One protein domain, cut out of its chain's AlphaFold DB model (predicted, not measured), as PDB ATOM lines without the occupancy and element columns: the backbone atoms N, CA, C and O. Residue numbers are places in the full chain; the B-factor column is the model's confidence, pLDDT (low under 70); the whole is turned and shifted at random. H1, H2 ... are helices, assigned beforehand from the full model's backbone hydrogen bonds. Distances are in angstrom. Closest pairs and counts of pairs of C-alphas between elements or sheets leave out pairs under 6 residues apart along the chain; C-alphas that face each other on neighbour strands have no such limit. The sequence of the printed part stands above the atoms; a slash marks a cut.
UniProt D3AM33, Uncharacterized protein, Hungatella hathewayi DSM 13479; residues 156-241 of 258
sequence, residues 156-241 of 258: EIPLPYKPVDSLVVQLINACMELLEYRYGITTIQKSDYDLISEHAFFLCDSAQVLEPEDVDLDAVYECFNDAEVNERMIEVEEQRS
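This is residues 156 to 241 of the 258 residues of an uncharacterized protein of Hungatella hathewayi DSM 13479 (UniProt D3AM33). Three helices, H1, H2 and H3, pack together as a core in which they cross one another, and a fourth, H4, is set at the last end of H1 and reaches away from H2 and H3. Before H1, the unnamed residues 156 to 166 run out as a tail, and the chain then folds back into H1. The printed part has 86 residues, with four named helices in the order H1, H2, H3, H4 and no named strand, and its class is all helix. It is compact, with a radius of gyration of the C-alphas of 12.6 A and spans of 35 by 24 by 23 A.

H1, residues 167 to 183, begins at C-alpha 167 (-23.976, -20.554, -45.375) and is 22.8 A long. H2, residues 190 to 205, is 22.2 A long. H3, residues 217 to 223, is 9.9 A long. H4, residues 228 to 240, is 19.2 A long and ends at C-alpha 240 (-11.563, -18.190, -16.878).

H1 is the hub, touching the three other helices. It touches H2 at a steep tilt of 47 degrees, opposite ways; the closest C-alphas, of Val 168 and Ala 200, are 5.4 A apart. With residues 171 to 175 alone it touches H3, about perpendicular at 79 degrees; the closest C-alphas, of Cys 175 and Val 220, are 5.6 A apart. H2 touches H3 at a steep tilt of 61 degrees, opposite ways, the closest C-alphas being those of Ile 196 and Cys 223, 4.9 A apart. Residues 179 to 183 of H1 touch residues 233 to 237 of H4, the same way at 37 degrees, only just a steep tilt; the closest C-alphas, of Tyr 183 and Met 233, are 6.1 A apart. H2 and H4 are close but not clearly touching, and H3 and H4 are apart. In H1, H2, H3 and H4 every O i to N i+4 pair is within hydrogen-bond range.

The C-alphas farthest apart, of Val 164 and Ser 241, are 37.4 A apart. The printed part has no cut. The link from H2 to H3, 11 residues, is long, and that from H3 to H4 is tight. The mean pLDDT of the printed part is 75.1, and 16 residues are under 70, among them residues 156 to 165.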
ATOM      1  N   GLU A 156     -10.049 -38.366 -34.232       34.50
ATOM      2  CA  GLU A 156      -9.377 -37.062 -34.169       34.50
ATOM      3  C   GLU A 156      -9.517 -36.324 -35.510       34.50
ATOM      4  O   GLU A 156      -9.087 -36.821 -36.553       34.50
ATOM      5  N   ILE A 157     -10.140 -35.141 -35.485       41.97
ATOM      6  CA  ILE A 157     -10.328 -34.261 -36.647       41.97
ATOM      7  C   ILE A 157      -9.333 -33.096 -36.527       41.97
ATOM      8  O   ILE A 157      -9.445 -32.319 -35.581       41.97
ATOM      9  N   PRO A 158      -8.381 -32.921 -37.463       36.06
ATOM     10  CA  PRO A 158      -7.560 -31.718 -37.524       36.06
ATOM     11  C   PRO A 158      -8.306 -30.594 -38.260       36.06
ATOM     12  O   PRO A 158      -8.724 -30.763 -39.407       36.06
ATOM     13  N   LEU A 159      -8.437 -29.437 -37.611       35.44
ATOM     14  CA  LEU A 159      -8.847 -28.168 -38.229       35.44
ATOM     15  C   LEU A 159      -7.671 -27.585 -39.049       35.44
ATOM     16  O   LEU A 159      -6.520 -27.795 -38.650       35.44
ATOM     17  N   PRO A 160      -7.884 -26.857 -40.173       42.75
ATOM     18  CA  PRO A 160      -9.145 -26.372 -40.760       42.75
ATOM     19  C   PRO A 160      -9.385 -26.825 -42.229       42.75
ATOM     20  O   PRO A 160      -8.443 -27.064 -42.986       42.75
ATOM     21  N   TYR A 161     -10.649 -26.860 -42.688       34.53
ATOM     22  CA  TYR A 161     -10.995 -27.097 -44.105       34.53
ATOM     23  C   TYR A 161     -12.062 -26.114 -44.639       34.53
ATOM     24  O   TYR A 161     -13.188 -26.072 -44.152       34.53
ATOM     25  N   LYS A 162     -11.722 -25.371 -45.705       42.84
ATOM     26  CA  LYS A 162     -12.627 -24.659 -46.644       42.84
ATOM     27  C   LYS A 162     -12.128 -24.941 -48.079       42.84
ATOM     28  O   LYS A 162     -10.921 -25.168 -48.210       42.84
ATOM     29  N   PRO A 163     -12.959 -24.919 -49.153       43.41
ATOM     30  CA  PRO A 163     -14.226 -24.182 -49.299       43.41
ATOM     31  C   PRO A 163     -15.403 -24.970 -49.931       43.41
ATOM     32  O   PRO A 163     -15.219 -25.749 -50.865       43.41
ATOM     33  N   VAL A 164     -16.632 -24.681 -49.490       46.66
ATOM     34  CA  VAL A 164     -17.851 -24.729 -50.323       46.66
ATOM     35  C   VAL A 164     -18.738 -23.568 -49.862       46.66
ATOM     36  O   VAL A 164     -18.912 -23.398 -48.655       46.66
ATOM     37  N   ASP A 165     -19.270 -22.780 -50.795       56.31
ATOM     38  CA  ASP A 165     -20.054 -21.550 -50.573       56.31
ATOM     39  C   ASP A 165     -21.459 -21.811 -49.983       56.31
ATOM     40  O   ASP A 165     -22.475 -21.345 -50.491       56.31
ATOM     41  N   SER A 166     -21.553 -22.610 -48.921       74.31
ATOM     42  CA  SER A 166     -22.798 -22.872 -48.198       74.31
ATOM     43  C   SER A 166     -22.788 -22.116 -46.877       74.31
ATOM     44  O   SER A 166     -21.883 -22.316 -46.069       74.31
ATOM     45  N   LEU A 167     -23.800 -21.279 -46.642       76.69
ATOM     46  CA  LEU A 167     -23.976 -20.554 -45.375       76.69
ATOM     47  C   LEU A 167     -24.039 -21.503 -44.175       76.69
ATOM     48  O   LEU A 167     -23.380 -21.259 -43.175       76.69
ATOM     49  N   VAL A 168     -24.694 -22.659 -44.331       73.12
ATOM     50  CA  VAL A 168     -24.727 -23.725 -43.314       73.12
ATOM     51  C   VAL A 168     -23.316 -24.184 -42.952       73.12
ATOM     52  O   VAL A 168     -22.972 -24.310 -41.784       73.12
ATOM     53  N   VAL A 169     -22.463 -24.412 -43.954       72.31
ATOM     54  CA  VAL A 169     -21.073 -24.838 -43.727       72.31
ATOM     55  C   VAL A 169     -20.243 -23.711 -43.120       72.31
ATOM     56  O   VAL A 169     -19.395 -23.970 -42.273       72.31
ATOM     57  N   GLN A 170     -20.473 -22.463 -43.530       76.81
ATOM     58  CA  GLN A 170     -19.813 -21.303 -42.931       76.81
ATOM     59  C   GLN A 170     -20.165 -21.168 -41.447       76.81
ATOM     60  O   GLN A 170     -19.259 -20.984 -40.640       76.81
ATOM     61  N   LEU A 171     -21.435 -21.360 -41.095       80.38
ATOM     62  CA  LEU A 171     -21.932 -21.300 -39.727       80.38
ATOM     63  C   LEU A 171     -21.425 -22.466 -38.868       80.38
ATOM     64  O   LEU A 171     -20.917 -22.237 -37.774       80.38
ATOM     65  N   ILE A 172     -21.436 -23.701 -39.386       81.31
ATOM     66  CA  ILE A 172     -20.830 -24.856 -38.697       81.31
ATOM     67  C   ILE A 172     -19.332 -24.621 -38.471       81.31
ATOM     68  O   ILE A 172     -18.828 -24.873 -37.380       81.31
ATOM     69  N   ASN A 173     -18.610 -24.117 -39.473       76.81
ATOM     70  CA  ASN A 173     -17.189 -23.814 -39.323       76.81
ATOM     71  C   ASN A 173     -16.952 -22.722 -38.279       76.81
ATOM     72  O   ASN A 173     -16.055 -22.876 -37.460       76.81
ATOM     73  N   ALA A 174     -17.772 -21.670 -38.262       80.00
ATOM     74  CA  ALA A 174     -17.702 -20.631 -37.240       80.00
ATOM     75  C   ALA A 174     -17.948 -21.203 -35.831       80.00
ATOM     76  O   ALA A 174     -17.247 -20.829 -34.891       80.00
ATOM     77  N   CYS A 175     -18.856 -22.177 -35.689       83.12
ATOM     78  CA  CYS A 175     -19.044 -22.915 -34.438       83.12
ATOM     79  C   CYS A 175     -17.767 -23.668 -34.027       83.12
ATOM     80  O   CYS A 175     -17.308 -23.537 -32.892       83.12
ATOM     81  N   MET A 176     -17.156 -24.422 -34.946       82.75
ATOM     82  CA  MET A 176     -15.927 -25.177 -34.656       82.75
ATOM     83  C   MET A 176     -14.747 -24.252 -34.323       82.75
ATOM     84  O   MET A 176     -14.013 -24.505 -33.370       82.75
ATOM     85  N   GLU A 177     -14.595 -23.153 -35.066       79.12
ATOM     86  CA  GLU A 177     -13.576 -22.129 -34.820       79.12
ATOM     87  C   GLU A 177     -13.774 -21.467 -33.450       79.12
ATOM     88  O   GLU A 177     -12.800 -21.261 -32.725       79.12
ATOM     89  N   LEU A 178     -15.017 -21.175 -33.050       82.06
ATOM     90  CA  LEU A 178     -15.308 -20.616 -31.731       82.06
ATOM     91  C   LEU A 178     -14.944 -21.606 -30.616       82.06
ATOM     92  O   LEU A 178     -14.270 -21.222 -29.657       82.06
ATOM     93  N   LEU A 179     -15.348 -22.874 -30.741       77.31
ATOM     94  CA  LEU A 179     -15.023 -23.926 -29.775       77.31
ATOM     95  C   LEU A 179     -13.511 -24.066 -29.571       77.31
ATOM     96  O   LEU A 179     -13.041 -24.054 -28.431       77.31
ATOM     97  N   GLU A 180     -12.742 -24.128 -30.657       77.88
ATOM     98  CA  GLU A 180     -11.289 -24.257 -30.583       77.88
ATOM     99  C   GLU A 180     -10.637 -22.973 -30.053       77.88
ATOM    100  O   GLU A 180      -9.940 -22.994 -29.036       77.88
ATOM    101  N   TYR A 181     -10.870 -21.836 -30.712       70.88
ATOM    102  CA  TYR A 181     -10.134 -20.603 -30.440       70.88
ATOM    103  C   TYR A 181     -10.549 -19.957 -29.119       70.88
ATOM    104  O   TYR A 181      -9.708 -19.513 -28.332       70.88
ATOM    105  N   ARG A 182     -11.859 -19.892 -28.856       77.50
ATOM    106  CA  ARG A 182     -12.379 -19.243 -27.654       77.50
ATOM    107  C   ARG A 182     -12.403 -20.195 -26.477       77.50
ATOM    108  O   ARG A 182     -12.004 -19.757 -25.405       77.50
ATOM    109  N   TYR A 183     -12.799 -21.453 -26.642       77.94
ATOM    110  CA  TYR A 183     -12.995 -22.367 -25.509       77.94
ATOM    111  C   TYR A 183     -11.887 -23.416 -25.349       77.94
ATOM    112  O   TYR A 183     -11.828 -24.084 -24.321       77.94
ATOM    113  N   GLY A 184     -10.959 -23.544 -26.304       71.88
ATOM    114  CA  GLY A 184      -9.932 -24.591 -26.263       71.88
ATOM    115  C   GLY A 184     -10.511 -26.004 -26.391       71.88
ATOM    116  O   GLY A 184      -9.846 -26.977 -26.038       71.88
ATOM    117  N   ILE A 185     -11.757 -26.124 -26.857       77.25
ATOM    118  CA  ILE A 185     -12.447 -27.391 -27.064       77.25
ATOM    119  C   ILE A 185     -12.065 -27.891 -28.452       77.25
ATOM    120  O   ILE A 185     -12.590 -27.435 -29.462       77.25
ATOM    121  N   THR A 186     -11.136 -28.839 -28.496       75.44
ATOM    122  CA  THR A 186     -10.636 -29.425 -29.750       75.44
ATOM    123  C   THR A 186     -11.423 -30.661 -30.188       75.44
ATOM    124  O   THR A 186     -11.241 -31.149 -31.300       75.44
ATOM    125  N   THR A 187     -12.303 -31.180 -29.324       69.00
ATOM    126  CA  THR A 187     -13.113 -32.378 -29.584       69.00
ATOM    127  C   THR A 187     -14.519 -32.243 -28.999       69.00
ATOM    128  O   THR A 187     -14.683 -31.866 -27.829       69.00
ATOM    129  N   ILE A 188     -15.525 -32.648 -29.772       78.31
ATOM    130  CA  ILE A 188     -16.935 -32.721 -29.364       78.31
ATOM    131  C   ILE A 188     -17.508 -34.108 -29.643       78.31
ATOM    132  O   ILE A 188     -16.949 -34.863 -30.444       78.31
ATOM    133  N   GLN A 189     -18.604 -34.457 -28.970       76.06
ATOM    134  CA  GLN A 189     -19.289 -35.709 -29.261       76.06
ATOM    135  C   GLN A 189     -19.976 -35.638 -30.626       76.06
ATOM    136  O   GLN A 189     -20.320 -34.567 -31.125       76.06
ATOM    137  N   LYS A 190     -20.213 -36.805 -31.232       64.94
ATOM    138  CA  LYS A 190     -20.951 -36.883 -32.496       64.94
ATOM    139  C   LYS A 190     -22.366 -36.307 -32.360       64.94
ATOM    140  O   LYS A 190     -22.802 -35.599 -33.255       64.94
ATOM    141  N   SER A 191     -23.039 -36.572 -31.241       70.12
ATOM    142  CA  SER A 191     -24.356 -36.008 -30.925       70.12
ATOM    143  C   SER A 191     -24.350 -34.479 -30.927       70.12
ATOM    144  O   SER A 191     -25.232 -33.884 -31.534       70.12
ATOM    145  N   ASP A 192     -23.330 -33.849 -30.331       76.94
ATOM    146  CA  ASP A 192     -23.171 -32.388 -30.352       76.94
ATOM    147  C   ASP A 192     -22.965 -31.872 -31.776       76.94
ATOM    148  O   ASP A 192     -23.579 -30.893 -32.183       76.94
ATOM    149  N   TYR A 193     -22.108 -32.540 -32.556       80.19
ATOM    150  CA  TYR A 193     -21.848 -32.151 -33.940       80.19
ATOM    151  C   TYR A 193     -23.109 -32.254 -34.811       80.19
ATOM    152  O   TYR A 193     -23.374 -31.363 -35.625       80.19
ATOM    153  N   ASP A 194     -23.864 -33.344 -34.662       69.25
ATOM    154  CA  ASP A 194     -25.103 -33.578 -35.399       69.25
ATOM    155  C   ASP A 194     -26.138 -32.496 -35.034       69.25
ATOM    156  O   ASP A 194     -26.699 -31.877 -35.937       69.25
ATOM    157  N   LEU A 195     -26.284 -32.163 -33.746       78.25
ATOM    158  CA  LEU A 195     -27.204 -31.124 -33.272       78.25
ATOM    159  C   LEU A 195     -26.811 -29.712 -33.748       78.25
ATOM    160  O   LEU A 195     -27.645 -28.986 -34.284       78.25
ATOM    161  N   ILE A 196     -25.525 -29.349 -33.662       81.62
ATOM    162  CA  ILE A 196     -24.995 -28.083 -34.207       81.62
ATOM    163  C   ILE A 196     -25.276 -27.985 -35.709       81.62
ATOM    164  O   ILE A 196     -25.644 -26.926 -36.218       81.62
ATOM    165  N   SER A 197     -25.105 -29.092 -36.434       75.25
ATOM    166  CA  SER A 197     -25.354 -29.137 -37.875       75.25
ATOM    167  C   SER A 197     -26.841 -28.985 -38.206       75.25
ATOM    168  O   SER A 197     -27.176 -28.311 -39.182       75.25
ATOM    169  N   GLU A 198     -27.730 -29.585 -37.410       73.19
ATOM    170  CA  GLU A 198     -29.183 -29.427 -37.533       73.19
ATOM    171  C   GLU A 198     -29.618 -27.982 -37.268       73.19
ATOM    172  O   GLU A 198     -30.382 -27.424 -38.059       73.19
ATOM    173  N   HIS A 199     -29.080 -27.339 -36.229       84.00
ATOM    174  CA  HIS A 199     -29.374 -25.939 -35.925       84.00
ATOM    175  C   HIS A 199     -28.837 -24.983 -36.988       84.00
ATOM    176  O   HIS A 199     -29.582 -24.141 -37.483       84.00
ATOM    177  N   ALA A 200     -27.593 -25.160 -37.436       78.19
ATOM    178  CA  ALA A 200     -27.031 -24.339 -38.504       78.19
ATOM    179  C   ALA A 200     -27.835 -24.461 -39.810       78.19
ATOM    180  O   ALA A 200     -28.023 -23.481 -40.538       78.19
ATOM    181  N   PHE A 201     -28.338 -25.665 -40.103       77.06
ATOM    182  CA  PHE A 201     -29.253 -25.878 -41.216       77.06
ATOM    183  C   PHE A 201     -30.581 -25.147 -40.999       77.06
ATOM    184  O   PHE A 201     -31.030 -24.441 -41.900       77.06
ATOM    185  N   PHE A 202     -31.182 -25.275 -39.814       73.75
ATOM    186  CA  PHE A 202     -32.447 -24.625 -39.474       73.75
ATOM    187  C   PHE A 202     -32.367 -23.099 -39.582       73.75
ATOM    188  O   PHE A 202     -33.280 -22.486 -40.129       73.75
ATOM    189  N   LEU A 203     -31.279 -22.474 -39.131       79.12
ATOM    190  CA  LEU A 203     -31.101 -21.019 -39.212       79.12
ATOM    191  C   LEU A 203     -31.010 -20.517 -40.658       79.12
ATOM    192  O   LEU A 203     -31.606 -19.495 -41.000       79.12
ATOM    193  N   CYS A 204     -30.350 -21.269 -41.540       72.75
ATOM    194  CA  CYS A 204     -30.308 -20.932 -42.964       72.75
ATOM    195  C   CYS A 204     -31.651 -21.211 -43.669       72.75
ATOM    196  O   CYS A 204     -32.087 -20.421 -44.502       72.75
ATOM    197  N   ASP A 205     -32.326 -22.320 -43.344       69.25
ATOM    198  CA  ASP A 205     -33.607 -22.709 -43.964       69.25
ATOM    199  C   ASP A 205     -34.766 -21.798 -43.529       69.25
ATOM    200  O   ASP A 205     -35.622 -21.432 -44.334       69.25
ATOM    201  N   SER A 206     -34.751 -21.347 -42.272       72.56
ATOM    202  CA  SER A 206     -35.718 -20.392 -41.717       72.56
ATOM    203  C   SER A 206     -35.431 -18.929 -42.082       72.56
ATOM    204  O   SER A 206     -36.125 -18.040 -41.585       72.56
ATOM    205  N   ALA A 207     -34.457 -18.679 -42.968       78.50
ATOM    206  CA  ALA A 207     -34.058 -17.349 -43.431       78.50
ATOM    207  C   ALA A 207     -33.567 -16.405 -42.312       78.50
ATOM    208  O   ALA A 207     -33.669 -15.188 -42.447       78.50
ATOM    209  N   GLN A 208     -33.037 -16.960 -41.219       78.31
ATOM    210  CA  GLN A 208     -32.361 -16.195 -40.167       78.31
ATOM    211  C   GLN A 208     -30.906 -15.884 -40.546       78.31
ATOM    212  O   GLN A 208     -30.375 -14.865 -40.126       78.31
ATOM    213  N   VAL A 209     -30.299 -16.725 -41.393       83.19
ATOM    214  CA  VAL A 209     -28.986 -16.500 -42.018       83.19
ATOM    215  C   VAL A 209     -29.153 -16.570 -43.537       83.19
ATOM    216  O   VAL A 209     -29.355 -17.653 -44.094       83.19
ATOM    217  N   LEU A 210     -29.112 -15.418 -44.210       80.00
ATOM    218  CA  LEU A 210     -29.373 -15.268 -45.649       80.00
ATOM    219  C   LEU A 210     -28.124 -14.886 -46.443       80.00
ATOM    220  O   LEU A 210     -28.010 -15.251 -47.617       80.00
ATOM    221  N   GLU A 211     -27.197 -14.178 -45.807       82.56
ATOM    222  CA  GLU A 211     -25.940 -13.715 -46.383       82.56
ATOM    223  C   GLU A 211     -24.759 -14.089 -45.464       82.56
ATOM    224  O   GLU A 211     -24.952 -14.378 -44.282       82.56
ATOM    225  N   PRO A 212     -23.513 -14.153 -45.976       77.12
ATOM    226  CA  PRO A 212     -22.340 -14.479 -45.157       77.12
ATOM    227  C   PRO A 212     -22.149 -13.559 -43.945       77.12
ATOM    228  O   PRO A 212     -21.582 -13.978 -42.939       77.12
ATOM    229  N   GLU A 213     -22.621 -12.319 -44.038       83.75
ATOM    230  CA  GLU A 213     -22.602 -11.318 -42.976       83.75
ATOM    231  C   GLU A 213     -23.527 -11.672 -41.799       83.75
ATOM    232  O   GLU A 213     -23.258 -11.225 -40.686       83.75
ATOM    233  N   ASP A 214     -24.550 -12.506 -42.025       85.00
ATOM    234  CA  ASP A 214     -25.467 -12.996 -40.987       85.00
ATOM    235  C   ASP A 214     -24.863 -14.164 -40.177       85.00
ATOM    236  O   ASP A 214     -25.448 -14.625 -39.199       85.00
ATOM    237  N   VAL A 215     -23.684 -14.672 -40.565       83.50
ATOM    238  CA  VAL A 215     -22.913 -15.650 -39.776       83.50
ATOM    239  C   VAL A 215     -22.165 -14.908 -38.666       83.50
ATOM    240  O   VAL A 215     -20.938 -14.771 -38.679       83.50
ATOM    241  N   ASP A 216     -22.925 -14.384 -37.712       86.19
ATOM    242  CA  ASP A 216     -22.414 -13.657 -36.558       86.19
ATOM    243  C   ASP A 216     -22.379 -14.525 -35.286       86.19
ATOM    244  O   ASP A 216     -22.648 -15.728 -35.298       86.19
ATOM    245  N   LEU A 217     -21.965 -13.921 -34.168       84.75
ATOM    246  CA  LEU A 217     -21.864 -14.636 -32.897       84.75
ATOM    247  C   LEU A 217     -23.222 -15.117 -32.386       84.75
ATOM    248  O   LEU A 217     -23.257 -16.172 -31.759       84.75
ATOM    249  N   ASP A 218     -24.305 -14.381 -32.632       88.31
ATOM    250  CA  ASP A 218     -25.627 -14.744 -32.126       88.31
ATOM    251  C   ASP A 218     -26.121 -16.001 -32.853       88.31
ATOM    252  O   ASP A 218     -26.465 -16.988 -32.201       88.31
ATOM    253  N   ALA A 219     -26.001 -16.035 -34.185       86.38
ATOM    254  CA  ALA A 219     -26.295 -17.226 -34.984       86.38
ATOM    255  C   ALA A 219     -25.428 -18.434 -34.579       86.38
ATOM    256  O   ALA A 219     -25.895 -19.576 -34.533       86.38
ATOM    257  N   VAL A 220     -24.151 -18.199 -34.260       86.75
ATOM    258  CA  VAL A 220     -23.238 -19.248 -33.781       86.75
ATOM    259  C   VAL A 220     -23.662 -19.779 -32.410       86.75
ATOM    260  O   VAL A 220     -23.673 -20.993 -32.216       86.75
ATOM    261  N   TYR A 221     -24.034 -18.917 -31.459       88.50
ATOM    262  CA  TYR A 221     -24.494 -19.369 -30.142       88.50
ATOM    263  C   TYR A 221     -25.811 -20.132 -30.216       88.50
ATOM    264  O   TYR A 221     -25.964 -21.136 -29.519       88.50
ATOM    265  N   GLU A 222     -26.723 -19.724 -31.097       90.75
ATOM    266  CA  GLU A 222     -27.964 -20.462 -31.324       90.75
ATOM    267  C   GLU A 222     -27.718 -21.898 -31.797       90.75
ATOM    268  O   GLU A 222     -28.475 -22.800 -31.437       90.75
ATOM    269  N   CYS A 223     -26.627 -22.146 -32.528       88.00
ATOM    270  CA  CYS A 223     -26.279 -23.496 -32.959       88.00
ATOM    271  C   CYS A 223     -25.919 -24.435 -31.800       88.00
ATOM    272  O   CYS A 223     -26.101 -25.646 -31.922       88.00
ATOM    273  N   PHE A 224     -25.442 -23.904 -30.672       90.88
ATOM    274  CA  PHE A 224     -25.081 -24.702 -29.497       90.88
ATOM    275  C   PHE A 224     -26.247 -24.960 -28.544       90.88
ATOM    276  O   PHE A 224     -26.055 -25.651 -27.543       90.88
ATOM    277  N   ASN A 225     -27.442 -24.427 -28.818       86.88
ATOM    278  CA  ASN A 225     -28.606 -24.690 -27.977       86.88
ATOM    279  C   ASN A 225     -28.800 -26.200 -27.797       86.88
ATOM    280  O   ASN A 225     -28.608 -26.969 -28.731       86.88
ATOM    281  N   ASP A 226     -29.117 -26.622 -26.574       85.56
ATOM    282  CA  ASP A 226     -29.342 -28.024 -26.194       85.56
ATOM    283  C   ASP A 226     -28.181 -29.013 -26.464       85.56
ATOM    284  O   ASP A 226     -28.325 -30.207 -26.196       85.56
ATOM    285  N   ALA A 227     -27.017 -28.549 -26.938       84.88
ATOM    286  CA  ALA A 227     -25.826 -29.378 -27.104       84.88
ATOM    287  C   ALA A 227     -25.085 -29.523 -25.768       84.88
ATOM    288  O   ALA A 227     -24.890 -28.543 -25.048       84.88
ATOM    289  N   GLU A 228     -24.585 -30.720 -25.451       84.88
ATOM    290  CA  GLU A 228     -23.800 -30.957 -24.228       84.88
ATOM    291  C   GLU A 228     -22.497 -30.141 -24.244       84.88
ATOM    292  O   GLU A 228     -21.986 -29.719 -23.204       84.88
ATOM    293  N   VAL A 229     -21.961 -29.846 -25.436       83.25
ATOM    294  CA  VAL A 229     -20.803 -28.951 -25.570       83.25
ATOM    295  C   VAL A 229     -21.079 -27.537 -25.047       83.25
ATOM    296  O   VAL A 229     -20.143 -26.882 -24.591       83.25
ATOM    297  N   ASN A 230     -22.332 -27.077 -25.032       88.56
ATOM    298  CA  ASN A 230     -22.685 -25.774 -24.474       88.56
ATOM    299  C   ASN A 230     -22.406 -25.715 -22.965       88.56
ATOM    300  O   ASN A 230     -21.858 -24.733 -22.469       88.56
ATOM    301  N   GLU A 231     -22.677 -26.799 -22.233       87.81
ATOM    302  CA  GLU A 231     -22.329 -26.893 -20.809       87.81
ATOM    303  C   GLU A 231     -20.810 -26.799 -20.612       87.81
ATOM    304  O   GLU A 231     -20.325 -26.054 -19.762       87.81
ATOM    305  N   ARG A 232     -20.035 -27.462 -21.477       85.38
ATOM    306  CA  ARG A 232     -18.564 -27.391 -21.455       85.38
ATOM    307  C   ARG A 232     -18.041 -25.989 -21.778       85.38
ATOM    308  O   ARG A 232     -17.025 -25.573 -21.223       85.38
ATOM    309  N   MET A 233     -18.707 -25.254 -22.669       86.19
ATOM    310  CA  MET A 233     -18.379 -23.854 -22.957       86.19
ATOM    311  C   MET A 233     -18.586 -22.976 -21.716       86.19
ATOM    312  O   MET A 233     -17.708 -22.171 -21.393       86.19
ATOM    313  N   ILE A 234     -19.692 -23.183 -20.992       86.94
ATOM    314  CA  ILE A 234     -19.999 -22.490 -19.732       86.94
ATOM    315  C   ILE A 234     -18.929 -22.798 -18.675       86.94
ATOM    316  O   ILE A 234     -18.361 -21.872 -18.097       86.94
ATOM    317  N   GLU A 235     -18.569 -24.070 -18.480       86.75
ATOM    318  CA  GLU A 235     -17.527 -24.476 -17.524       86.75
ATOM    319  C   GLU A 235     -16.174 -23.800 -17.803       86.75
ATOM    320  O   GLU A 235     -15.480 -23.361 -16.881       86.75
ATOM    321  N   VAL A 236     -15.783 -23.689 -19.076       84.31
ATOM    322  CA  VAL A 236     -14.540 -23.011 -19.475       84.31
ATOM    323  C   VAL A 236     -14.606 -21.507 -19.187       84.31
ATOM    324  O   VAL A 236     -13.610 -20.921 -18.752       84.31
ATOM    325  N   GLU A 237     -15.753 -20.862 -19.405       83.75
ATOM    326  CA  GLU A 237     -15.942 -19.440 -19.089       83.75
ATOM    327  C   GLU A 237     -15.935 -19.162 -17.578       83.75
ATOM    328  O   GLU A 237     -15.326 -18.182 -17.130       83.75
ATOM    329  N   GLU A 238     -16.513 -20.058 -16.778       82.81
ATOM    330  CA  GLU A 238     -16.459 -19.997 -15.314       82.81
ATOM    331  C   GLU A 238     -15.024 -20.153 -14.792       82.81
ATOM    332  O   GLU A 238     -14.572 -19.379 -13.943       82.81
ATOM    333  N   GLN A 239     -14.255 -21.091 -15.353       74.88
ATOM    334  CA  GLN A 239     -12.850 -21.317 -14.994       74.88
ATOM    335  C   GLN A 239     -11.915 -20.178 -15.421       74.88
ATOM    336  O   GLN A 239     -10.864 -19.985 -14.805       74.88
ATOM    337  N   ARG A 240     -12.281 -19.406 -16.451       68.38
ATOM    338  CA  ARG A 240     -11.563 -18.190 -16.878       68.38
ATOM    339  C   ARG A 240     -11.889 -16.956 -16.044       68.38
ATOM    340  O   ARG A 240     -11.174 -15.960 -16.149       68.38
ATOM    341  N   SER A 241     -12.891 -17.040 -15.172       57.59
ATOM    342  CA  SER A 241     -13.318 -15.953 -14.292       57.59
ATOM    343  C   SER A 241     -12.884 -16.093 -12.812       57.59
ATOM    344  O   SER A 241     -13.672 -15.716 -11.942       57.59
TER     345      SER A 241